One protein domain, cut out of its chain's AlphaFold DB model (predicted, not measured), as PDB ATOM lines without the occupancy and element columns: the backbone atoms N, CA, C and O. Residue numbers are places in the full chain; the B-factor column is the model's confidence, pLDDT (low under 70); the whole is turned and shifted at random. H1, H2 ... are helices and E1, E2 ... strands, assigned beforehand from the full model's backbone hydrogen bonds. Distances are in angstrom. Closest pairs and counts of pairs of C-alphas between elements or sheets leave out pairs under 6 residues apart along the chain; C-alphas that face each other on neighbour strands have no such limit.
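Overview. This is residues 2 to 52 and 75 to 109 of the 237 residues of the protein "Transport and Golgi organization protein 2" of Folsomia candida (UniProt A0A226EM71). With little regular structure, the domain is a small three-stranded sheet with helix H1 along one face, making two layers; long unnamed ends pass beside E1 (residues 2 to 23) and across the opposite face (94 to 109). The 86 printed residues hold one named helix and three strands, H1 E1 E2 E3, only 30 residues, class mixed. The sheet, E1 E2 E3, is antiparallel. It is compact, radius of gyration of the C-alphas 12.8 A, spanning 35 by 27 by 25 A.

Arrangement. H1, residues 24 to 33, has every O i to N i+4 pair within hydrogen-bond range. E1, residues 44 to 51, is antiparallel to E2, residues 75 to 82, with N 47 and O 79 2.9 A apart. E2 forms a hairpin with E3, residues 90 to 93; N 80 and O 90 are 2.8 A apart. H1 is on the sheet, over E2, height 8.9 A; their closest C-alphas, Gly 24 and Thr 79, are 5.8 A apart.

Along the chain. H1, 14.3 A long, begins at C-alpha 24 (16.943, -39.467, 50.008). E1 spans 22.6 A, E2 23.6 A and E3 9.8 A, ending at C-alpha 93 (11.753, -47.483, 57.480).

Size, cuts and confidence. The farthest C-alphas, Asn 11 and Gly 96, are 37.0 A apart. Residues 53 to 74 are not printed; C-alphas 52 and 75 are 7.5 A apart. Of the links printed whole, none is long. pLDDT is under 70 at residues 2 to 22, 37 to 38, 52 and 95 to 98.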
ATOM      1  N   PHE A   2      -1.063 -42.621  43.246       31.72
ATOM      2  CA  PHE A   2      -0.124 -43.659  42.798       31.72
ATOM      3  C   PHE A   2       0.073 -44.680  43.943       31.72
ATOM      4  O   PHE A   2      -0.117 -44.376  45.115       31.72
ATOM      5  N   LEU A   3       0.447 -45.902  43.592       27.30
ATOM      6  CA  LEU A   3       1.103 -46.859  44.474       27.30
ATOM      7  C   LEU A   3       2.457 -47.110  43.821       27.30
ATOM      8  O   LEU A   3       2.487 -47.206  42.598       27.30
ATOM      9  N   LEU A   4       3.530 -47.056  44.609       31.42
ATOM     10  CA  LEU A   4       4.907 -46.783  44.197       31.42
ATOM     11  C   LEU A   4       5.258 -47.166  42.745       31.42
ATOM     12  O   LEU A   4       5.768 -48.239  42.446       31.42
ATOM     13  N   ILE A   5       5.004 -46.203  41.866       31.23
ATOM     14  CA  ILE A   5       5.354 -46.148  40.456       31.23
ATOM     15  C   ILE A   5       5.619 -44.659  40.216       31.23
ATOM     16  O   ILE A   5       4.755 -43.819  40.482       31.23
ATOM     17  N   ILE A   6       6.825 -44.307  39.777       28.39
ATOM     18  CA  ILE A   6       7.213 -42.915  39.528       28.39
ATOM     19  C   ILE A   6       6.347 -42.369  38.389       28.39
ATOM     20  O   ILE A   6       6.547 -42.724  37.232       28.39
ATOM     21  N   LYS A   7       5.405 -41.472  38.689       25.84
ATOM     22  CA  LYS A   7       4.801 -40.615  37.664       25.84
ATOM     23  C   LYS A   7       4.411 -39.261  38.249       25.84
ATOM     24  O   LYS A   7       3.365 -39.085  38.876       25.84
ATOM     25  N   GLY A   8       5.287 -38.295  38.006       22.78
ATOM     26  CA  GLY A   8       4.972 -36.877  38.088       22.78
ATOM     27  C   GLY A   8       4.151 -36.432  36.876       22.78
ATOM     28  O   GLY A   8       4.180 -37.052  35.813       22.78
ATOM     29  N   LEU A   9       3.396 -35.353  37.064       24.41
ATOM     30  CA  LEU A   9       2.697 -34.619  36.016       24.41
ATOM     31  C   LEU A   9       3.601 -34.389  34.789       24.41
ATOM     32  O   LEU A   9       4.630 -33.729  34.884       24.41
ATOM     33  N   ILE A  10       3.171 -34.833  33.608       29.70
ATOM     34  CA  ILE A  10       3.711 -34.326  32.341       29.70
ATOM     35  C   ILE A  10       3.041 -32.975  32.099       29.70
ATOM     36  O   ILE A  10       1.979 -32.899  31.494       29.70
ATOM     37  N   ASN A  11       3.609 -31.947  32.720       22.97
ATOM     38  CA  ASN A  11       3.652 -30.553  32.285       22.97
ATOM     39  C   ASN A  11       4.458 -29.824  33.367       22.97
ATOM     40  O   ASN A  11       3.949 -29.588  34.457       22.97
ATOM     41  N   TYR A  12       5.725 -29.525  33.064       24.34
ATOM     42  CA  TYR A  12       6.744 -28.947  33.957       24.34
ATOM     43  C   TYR A  12       7.393 -29.900  34.979       24.34
ATOM     44  O   TYR A  12       7.328 -29.668  36.180       24.34
ATOM     45  N   PHE A  13       8.146 -30.904  34.519       29.84
ATOM     46  CA  PHE A  13       9.229 -31.468  35.337       29.84
ATOM     47  C   PHE A  13      10.586 -31.155  34.711       29.84
ATOM     48  O   PHE A  13      11.026 -31.783  33.751       29.84
ATOM     49  N   ARG A  14      11.292 -30.192  35.313       26.58
ATOM     50  CA  ARG A  14      12.747 -30.297  35.406       26.58
ATOM     51  C   ARG A  14      12.990 -31.453  36.371       26.58
ATOM     52  O   ARG A  14      12.635 -31.332  37.538       26.58
ATOM     53  N   PHE A  15      13.508 -32.581  35.889       32.72
ATOM     54  CA  PHE A  15      13.942 -33.663  36.770       32.72
ATOM     55  C   PHE A  15      14.991 -33.095  37.721       32.72
ATOM     56  O   PHE A  15      16.139 -32.876  37.331       32.72
ATOM     57  N   LEU A  16      14.594 -32.816  38.958       41.59
ATOM     58  CA  LEU A  16      15.550 -32.570  40.014       41.59
ATOM     59  C   LEU A  16      16.194 -33.943  40.276       41.59
ATOM     60  O   LEU A  16      15.564 -34.851  40.819       41.59
ATOM     61  N   ARG A  17      17.399 -34.146  39.738       39.69
ATOM     62  CA  ARG A  17      18.193 -35.352  39.981       39.69
ATOM     63  C   ARG A  17      18.946 -35.149  41.291       39.69
ATOM     64  O   ARG A  17      19.684 -34.172  41.418       39.69
ATOM     65  N   SER A  18      18.784 -36.064  42.244       45.75
ATOM     66  CA  SER A  18      19.731 -36.169  43.350       45.75
ATOM     67  C   SER A  18      21.082 -36.647  42.805       45.75
ATOM     68  O   SER A  18      21.155 -37.375  41.812       45.75
ATOM     69  N   SER A  19      22.177 -36.199  43.424       51.50
ATOM     70  CA  SER A  19      23.481 -36.822  43.179       51.50
ATOM     71  C   SER A  19      23.394 -38.299  43.590       51.50
ATOM     72  O   SER A  19      22.835 -38.563  44.654       51.50
ATOM     73  N   PRO A  20      23.965 -39.253  42.827       53.81
ATOM     74  CA  PRO A  20      23.970 -40.676  43.190       53.81
ATOM     75  C   PRO A  20      24.562 -40.973  44.577       53.81
ATOM     76  O   PRO A  20      24.318 -42.033  45.136       53.81
ATOM     77  N   ALA A  21      25.348 -40.043  45.131       59.06
ATOM     78  CA  ALA A  21      25.945 -40.154  46.460       59.06
ATOM     79  C   ALA A  21      25.058 -39.607  47.595       59.06
ATOM     80  O   ALA A  21      25.436 -39.684  48.763       59.06
ATOM     81  N   LEU A  22      23.918 -38.989  47.276       66.38
ATOM     82  CA  LEU A  22      23.103 -38.268  48.244       66.38
ATOM     83  C   LEU A  22      21.893 -39.115  48.643       66.38
ATOM     84  O   LEU A  22      21.015 -39.358  47.818       66.38
ATOM     85  N   ARG A  23      21.839 -39.523  49.917       79.56
ATOM     86  CA  ARG A  23      20.670 -40.211  50.488       79.56
ATOM     87  C   ARG A  23      19.400 -39.379  50.304       79.56
ATOM     88  O   ARG A  23      19.453 -38.141  50.348       79.56
ATOM     89  N   GLY A  24      18.266 -40.058  50.166       81.44
ATOM     90  CA  GLY A  24      16.943 -39.467  50.008       81.44
ATOM     91  C   GLY A  24      16.634 -38.384  51.037       81.44
ATOM     92  O   GLY A  24      16.213 -37.286  50.672       81.44
ATOM     93  N   TRP A  25      16.957 -38.638  52.310       84.50
ATOM     94  CA  TRP A  25      16.812 -37.656  53.389       84.50
ATOM     95  C   TRP A  25      17.523 -36.332  53.093       84.50
ATOM     96  O   TRP A  25      16.905 -35.268  53.115       84.50
ATOM     97  N   THR A  26      18.821 -36.387  52.789       85.56
ATOM     98  CA  THR A  26      19.635 -35.194  52.525       85.56
ATOM     99  C   THR A  26      19.074 -34.412  51.344       85.56
ATOM    100  O   THR A  26      19.043 -33.183  51.362       85.56
ATOM    101  N   TYR A  27      18.591 -35.123  50.325       84.69
ATOM    102  CA  TYR A  27      18.017 -34.512  49.140       84.69
ATOM    103  C   TYR A  27      16.734 -33.746  49.464       84.69
ATOM    104  O   TYR A  27      16.633 -32.548  49.197       84.69
ATOM    105  N   CYS A  28      15.782 -34.424  50.100       86.69
ATOM    106  CA  CYS A  28      14.512 -33.838  50.500       86.69
ATOM    107  C   CYS A  28      14.708 -32.689  51.499       86.69
ATOM    108  O   CYS A  28      14.052 -31.655  51.378       86.69
ATOM    109  N   ASN A  29      15.646 -32.818  52.443       87.81
ATOM    110  CA  ASN A  29      15.943 -31.763  53.411       87.81
ATOM    111  C   ASN A  29      16.521 -30.521  52.726       87.81
ATOM    112  O   ASN A  29      16.097 -29.413  53.032       87.81
ATOM    113  N   ASN A  30      17.415 -30.676  51.745       86.62
ATOM    114  CA  ASN A  30      17.928 -29.537  50.984       86.62
ATOM    115  C   ASN A  30      16.812 -28.792  50.232       86.62
ATOM    116  O   ASN A  30      16.804 -27.562  50.221       86.62
ATOM    117  N   LEU A  31      15.850 -29.516  49.646       83.88
ATOM    118  CA  LEU A  31      14.683 -28.896  49.006       83.88
ATOM    119  C   LEU A  31      13.806 -28.151  50.017       83.88
ATOM    120  O   LEU A  31      13.361 -27.038  49.738       83.88
ATOM    121  N   TYR A  32      13.587 -28.738  51.195       86.00
ATOM    122  CA  TYR A  32      12.836 -28.107  52.277       86.00
ATOM    123  C   TYR A  32      13.504 -26.807  52.759       86.00
ATOM    124  O   TYR A  32      12.848 -25.767  52.820       86.00
ATOM    125  N   GLN A  33      14.817 -26.831  53.014       86.19
ATOM    126  CA  GLN A  33      15.585 -25.658  53.459       86.19
ATOM    127  C   GLN A  33      15.655 -24.547  52.401       86.19
ATOM    128  O   GLN A  33      15.708 -23.369  52.745       86.19
ATOM    129  N   ALA A  34      15.622 -24.898  51.114       84.62
ATOM    130  CA  ALA A  34      15.615 -23.931  50.016       84.62
ATOM    131  C   ALA A  34      14.269 -23.187  49.838       84.62
ATOM    132  O   ALA A  34      14.146 -22.374  48.923       84.62
ATOM    133  N   ASP A  35      13.259 -23.467  50.675       80.44
ATOM    134  CA  ASP A  35      11.912 -22.873  50.642       80.44
ATOM    135  C   ASP A  35      11.280 -22.870  49.236       80.44
ATOM    136  O   ASP A  35      10.618 -21.919  48.807       80.44
ATOM    137  N   ILE A  36      11.455 -23.968  48.491       76.88
ATOM    138  CA  ILE A  36      10.935 -24.080  47.117       76.88
ATOM    139  C   ILE A  36       9.399 -24.117  47.051       76.88
ATOM    140  O   ILE A  36       8.821 -24.087  45.966       76.88
ATOM    141  N   ARG A  37       8.722 -24.134  48.206       69.94
ATOM    142  CA  ARG A  37       7.259 -24.144  48.356       69.94
ATOM    143  C   ARG A  37       6.580 -22.987  47.622       69.94
ATOM    144  O   ARG A  37       5.475 -23.153  47.128       69.94
ATOM    145  N   LYS A  38       7.254 -21.836  47.509       69.38
ATOM    146  CA  LYS A  38       6.745 -20.651  46.790       69.38
ATOM    147  C   LYS A  38       6.995 -20.687  45.280       69.38
ATOM    148  O   LYS A  38       6.442 -19.865  44.560       69.38
ATOM    149  N   GLN A  39       7.853 -21.591  44.808       78.62
ATOM    150  CA  GLN A  39       8.312 -21.637  43.415       78.62
ATOM    151  C   GLN A  39       7.580 -22.692  42.579       78.62
ATOM    152  O   GLN A  39       7.565 -22.596  41.354       78.62
ATOM    153  N   PHE A  40       6.969 -23.688  43.224       78.88
ATOM    154  CA  PHE A  40       6.303 -24.805  42.559       78.88
ATOM    155  C   PHE A  40       4.877 -24.983  43.077       78.88
ATOM    156  O   PHE A  40       4.605 -24.760  44.255       78.88
ATOM    157  N   GLY A  41       3.978 -25.441  42.198       75.31
ATOM    158  CA  GLY A  41       2.667 -25.949  42.611       75.31
ATOM    159  C   GLY A  41       2.792 -27.192  43.500       75.31
ATOM    160  O   GLY A  41       3.891 -27.705  43.699       75.31
ATOM    161  N   LEU A  42       1.673 -27.683  44.040       77.69
ATOM    162  CA  LEU A  42       1.662 -28.854  44.921       77.69
ATOM    163  C   LEU A  42       2.344 -30.067  44.261       77.69
ATOM    164  O   LEU A  42       1.979 -30.465  43.154       77.69
ATOM    165  N   PHE A  43       3.295 -30.681  44.961       81.62
ATOM    166  CA  PHE A  43       3.955 -31.911  44.556       81.62
ATOM    167  C   PHE A  43       4.256 -32.806  45.758       81.62
ATOM    168  O   PHE A  43       4.401 -32.361  46.896       81.62
ATOM    169  N   ASN A  44       4.396 -34.093  45.459       84.69
ATOM    170  CA  ASN A  44       4.904 -35.109  46.365       84.69
ATOM    171  C   ASN A  44       6.193 -35.672  45.760       84.69
ATOM    172  O   ASN A  44       6.237 -35.993  44.572       84.69
ATOM    173  N   LEU A  45       7.236 -35.773  46.573       85.81
ATOM    174  CA  LEU A  45       8.513 -36.385  46.248       85.81
ATOM    175  C   LEU A  45       8.688 -37.617  47.134       85.81
ATOM    176  O   LEU A  45       8.553 -37.536  48.352       85.81
ATOM    177  N   VAL A  46       8.998 -38.746  46.505       87.00
ATOM    178  CA  VAL A  46       9.291 -40.009  47.181       87.00
ATOM    179  C   VAL A  46      10.640 -40.494  46.678       87.00
ATOM    180  O   VAL A  46      10.859 -40.565  45.468       87.00
ATOM    181  N   THR A  47      11.537 -40.825  47.596       85.50
ATOM    182  CA  THR A  47      12.810 -41.482  47.295       85.50
ATOM    183  C   THR A  47      12.881 -42.802  48.042       85.50
ATOM    184  O   THR A  47      12.329 -42.921  49.133       85.50
ATOM    185  N   ILE A  48      13.580 -43.775  47.467       83.25
ATOM    186  CA  ILE A  48      13.786 -45.088  48.074       83.25
ATOM    187  C   ILE A  48      15.283 -45.336  48.101       83.25
ATOM    188  O   ILE A  48      15.918 -45.366  47.047       83.25
ATOM    189  N   ASP A  49      15.822 -45.504  49.298       80.75
ATOM    190  CA  ASP A  49      17.209 -45.878  49.514       80.75
ATOM    191  C   ASP A  49      17.240 -47.373  49.860       80.75
ATOM    192  O   ASP A  49      16.796 -47.783  50.933       80.75
ATOM    193  N   LEU A  50      17.735 -48.202  48.935       76.88
ATOM    194  CA  LEU A  50      17.951 -49.629  49.186       76.88
ATOM    195  C   LEU A  50      19.176 -49.799  50.091       76.88
ATOM    196  O   LEU A  50      20.265 -49.316  49.766       76.88
ATOM    197  N   GLN A  51      19.018 -50.487  51.219       72.19
ATOM    198  CA  GLN A  51      20.132 -50.797  52.106       72.19
ATOM    199  C   GLN A  51      20.792 -52.101  51.650       72.19
ATOM    200  O   GLN A  51      20.137 -53.133  51.494       72.19
ATOM    201  N   LYS A  52      22.109 -52.069  51.416       63.50
ATOM    202  CA  LYS A  52      22.862 -53.289  51.105       63.50
ATOM    203  C   LYS A  52      22.913 -54.173  52.346       63.50
ATOM    204  O   LYS A  52      23.319 -53.705  53.405       63.50
ATOM    205  N   SER A  75      16.232 -54.524  53.318       73.31
ATOM    206  CA  SER A  75      16.002 -53.321  54.121       73.31
ATOM    207  C   SER A  75      16.012 -52.105  53.196       73.31
ATOM    208  O   SER A  75      16.825 -52.019  52.270       73.31
ATOM    209  N   PHE A  76      15.052 -51.206  53.371       78.19
ATOM    210  CA  PHE A  76      14.937 -50.005  52.552       78.19
ATOM    211  C   PHE A  76      14.286 -48.870  53.333       78.19
ATOM    212  O   PHE A  76      13.352 -49.073  54.113       78.19
ATOM    213  N   ASP A  77      14.750 -47.658  53.050       83.25
ATOM    214  CA  ASP A  77      14.176 -46.431  53.584       83.25
ATOM    215  C   ASP A  77      13.386 -45.714  52.497       83.25
ATOM    216  O   ASP A  77      13.887 -45.462  51.398       83.25
ATOM    217  N   VAL A  78      12.152 -45.329  52.812       85.31
ATOM    218  CA  VAL A  78      11.340 -44.469  51.952       85.31
ATOM    219  C   VAL A  78      11.335 -43.069  52.544       85.31
ATOM    220  O   VAL A  78      10.825 -42.855  53.639       85.31
ATOM    221  N   THR A  79      11.878 -42.086  51.829       88.12
ATOM    222  CA  THR A  79      11.759 -40.679  52.239       88.12
ATOM    223  C   THR A  79      10.649 -40.010  51.445       88.12
ATOM    224  O   THR A  79      10.694 -39.954  50.217       88.12
ATOM    225  N   TYR A  80       9.668 -39.467  52.156       88.69
ATOM    226  CA  TYR A  80       8.564 -38.691  51.610       88.69
ATOM    227  C   TYR A  80       8.740 -37.208  51.935       88.69
ATOM    228  O   TYR A  80       9.057 -36.827  53.063       88.69
ATOM    229  N   PHE A  81       8.501 -36.361  50.941       87.44
ATOM    230  CA  PHE A  81       8.451 -34.915  51.088       87.44
ATOM    231  C   PHE A  81       7.308 -34.338  50.255       87.44
ATOM    232  O   PHE A  81       7.061 -34.762  49.128       87.44
ATOM    233  N   THR A  82       6.627 -33.331  50.789       86.00
ATOM    234  CA  THR A  82       5.598 -32.579  50.074       86.00
ATOM    235  C   THR A  82       5.731 -31.101  50.386       86.00
ATOM    236  O   THR A  82       6.009 -30.728  51.523       86.00
ATOM    237  N   ASN A  83       5.500 -30.241  49.396       83.56
ATOM    238  CA  ASN A  83       5.340 -28.806  49.642       83.56
ATOM    239  C   ASN A  83       3.908 -28.432  50.072       83.56
ATOM    240  O   ASN A  83       3.640 -27.257  50.298       83.56
ATOM    241  N   GLY A  84       3.000 -29.411  50.175       79.69
ATOM    242  CA  GLY A  84       1.631 -29.233  50.664       79.69
ATOM    243  C   GLY A  84       1.476 -29.305  52.182       79.69
ATOM    244  O   GLY A  84       0.356 -29.201  52.673       79.69
ATOM    245  N   SER A  85       2.570 -29.511  52.916       81.19
ATOM    246  CA  SER A  85       2.609 -29.531  54.377       81.19
ATOM    247  C   SER A  85       3.733 -28.629  54.880       81.19
ATOM    248  O   SER A  85       4.740 -28.428  54.198       81.19
ATOM    249  N   GLU A  86       3.567 -28.086  56.084       83.56
ATOM    250  CA  GLU A  86       4.662 -27.431  56.808       83.56
ATOM    251  C   GLU A  86       5.622 -28.445  57.436       83.56
ATOM    252  O   GLU A  86       6.747 -28.088  57.787       83.56
ATOM    253  N   SER A  87       5.209 -29.711  57.539       84.50
ATOM    254  CA  SER A  87       6.083 -30.797  57.960       84.50
ATOM    255  C   SER A  87       7.253 -30.934  56.986       84.50
ATOM    256  O   SER A  87       7.067 -30.988  55.769       84.50
ATOM    257  N   GLY A  88       8.465 -31.015  57.533       87.25
ATOM    258  CA  GLY A  88       9.651 -31.360  56.758       87.25
ATOM    259  C   GLY A  88       9.578 -32.782  56.179       87.25
ATOM    260  O   GLY A  88       8.589 -33.496  56.374       87.25
ATOM    261  N   PRO A  89      10.631 -33.218  55.470       90.12
ATOM    262  CA  PRO A  89      10.738 -34.592  54.994       90.12
ATOM    263  C   PRO A  89      10.556 -35.600  56.132       90.12
ATOM    264  O   PRO A  89      10.933 -35.334  57.275       90.12
ATOM    265  N   ARG A  90      10.018 -36.773  55.803       89.06
ATOM    266  CA  ARG A  90       9.854 -37.900  56.725       89.06
ATOM    267  C   ARG A  90      10.464 -39.150  56.111       89.06
ATOM    268  O   ARG A  90      10.223 -39.429  54.938       89.06
ATOM    269  N   THR A  91      11.215 -39.900  56.908       88.50
ATOM    270  CA  THR A  91      11.691 -41.237  56.541       88.50
ATOM    271  C   THR A  91      10.779 -42.282  57.168       88.50
ATOM    272  O   THR A  91      10.432 -42.174  58.342       88.50
ATOM    273  N   LEU A  92      10.372 -43.248  56.353       84.44
ATOM    274  CA  LEU A  92       9.585 -44.418  56.709       84.44
ATOM    275  C   LEU A  92      10.489 -45.632  56.478       84.44
ATOM    276  O   LEU A  92      10.883 -45.897  55.337       84.44
ATOM    277  N   SER A  93      10.861 -46.323  57.549       75.62
ATOM    278  CA  SER A  93      11.753 -47.483  57.480       75.62
ATOM    279  C   SER A  93      10.933 -48.767  57.540       75.62
ATOM    280  O   SER A  93      10.013 -48.908  58.348       75.62
ATOM    281  N   ASN A  94      11.259 -49.737  56.685       70.69
ATOM    282  CA  ASN A  94      10.572 -51.030  56.689       70.69
ATOM    283  C   ASN A  94      10.918 -51.904  57.916       70.69
ATOM    284  O   ASN A  94      10.230 -52.892  58.185       70.69
ATOM    285  N   GLU A  95      11.924 -51.511  58.700       58.50
ATOM    286  CA  GLU A  95      12.257 -52.061  60.016       58.50
ATOM    287  C   GLU A  95      11.302 -51.531  61.104       58.50
ATOM    288  O   GLU A  95      11.676 -50.743  61.968       58.50
ATOM    289  N   GLY A  96      10.036 -51.963  61.056       53.03
ATOM    290  CA  GLY A  96       9.070 -51.766  62.147       53.03
ATOM    291  C   GLY A  96       7.788 -51.001  61.807       53.03
ATOM    292  O   GLY A  96       6.884 -51.006  62.638       53.03
ATOM    293  N   GLU A  97       7.663 -50.396  60.618       59.44
ATOM    294  CA  GLU A  97       6.442 -49.664  60.226       59.44
ATOM    295  C   GLU A  97       5.563 -50.431  59.225       59.44
ATOM    296  O   GLU A  97       4.452 -50.837  59.559       59.44
ATOM    297  N   SER A  98       6.031 -50.639  57.992       67.69
ATOM    298  CA  SER A  98       5.266 -51.332  56.947       67.69
ATOM    299  C   SER A  98       6.183 -51.913  55.866       67.69
ATOM    300  O   SER A  98       7.252 -51.374  55.581       67.69
ATOM    301  N   GLN A  99       5.753 -53.005  55.229       78.38
ATOM    302  CA  GLN A  99       6.391 -53.535  54.014       78.38
ATOM    303  C   GLN A  99       5.794 -52.928  52.731       78.38
ATOM    304  O   GLN A  99       6.353 -53.101  51.650       78.38
ATOM    305  N   PHE A 100       4.683 -52.199  52.858       85.00
ATOM    306  CA  PHE A 100       3.903 -51.644  51.757       85.00
ATOM    307  C   PHE A 100       3.661 -50.147  51.977       85.00
ATOM    308  O   PHE A 100       3.186 -49.729  53.035       85.00
ATOM    309  N   TYR A 101       3.975 -49.331  50.967       87.62
ATOM    310  CA  TYR A 101       3.832 -47.874  51.025       87.62
ATOM    311  C   TYR A 101       3.078 -47.341  49.808       87.62
ATOM    312  O   TYR A 101       3.390 -47.690  48.668       87.62
ATOM    313  N   ALA A 102       2.118 -46.444  50.048       88.56
ATOM    314  CA  ALA A 102       1.268 -45.846  49.022       88.56
ATOM    315  C   ALA A 102       1.236 -44.320  49.118       88.56
ATOM    316  O   ALA A 102       1.151 -43.761  50.209       88.56
ATOM    317  N   PHE A 103       1.281 -43.643  47.965       88.44
ATOM    318  CA  PHE A 103       1.422 -42.187  47.889       88.44
ATOM    319  C   PHE A 103       0.511 -41.598  46.807       88.44
ATOM    320  O   PHE A 103       0.660 -41.871  45.617       88.44
ATOM    321  N   GLY A 104      -0.437 -40.751  47.208       85.44
ATOM    322  CA  GLY A 104      -1.374 -40.090  46.295       85.44
ATOM    323  C   GLY A 104      -1.070 -38.616  46.048       85.44
ATOM    324  O   GLY A 104       0.050 -38.153  46.235       85.44
ATOM    325  N   ASN A 105      -2.105 -37.870  45.654       85.12
ATOM    326  CA  ASN A 105      -2.075 -36.398  45.611       85.12
ATOM    327  C   ASN A 105      -2.507 -35.754  46.941       85.12
ATOM    328  O   ASN A 105      -2.576 -34.533  47.054       85.12
ATOM    329  N   SER A 106      -2.814 -36.574  47.937       85.38
ATOM    330  CA  SER A 106      -2.986 -36.173  49.325       85.38
ATOM    331  C   SER A 106      -1.651 -36.184  50.068       85.38
ATOM    332  O   SER A 106      -0.672 -36.777  49.611       85.38
ATOM    333  N   VAL A 107      -1.623 -35.521  51.224       86.12
ATOM    334  CA  VAL A 107      -0.528 -35.666  52.188       86.12
ATOM    335  C   VAL A 107      -0.540 -37.076  52.784       86.12
ATOM    336  O   VAL A 107      -1.610 -37.659  52.955       86.12
ATOM    337  N   TYR A 108       0.634 -37.622  53.105       86.25
ATOM    338  CA  TYR A 108       0.771 -39.010  53.569       86.25
ATOM    339  C   TYR A 108      -0.092 -39.344  54.801       86.25
ATOM    340  O   TYR A 108      -0.747 -40.381  54.817       86.25
ATOM    341  N   ASP A 109      -0.175 -38.438  55.782       87.88
ATOM    342  CA  ASP A 109      -0.941 -38.643  57.026       87.88
ATOM    343  C   ASP A 109      -2.460 -38.438  56.866       87.88
ATOM    344  O   ASP A 109      -3.240 -38.620  57.799       87.88
TER     345      ASP A 109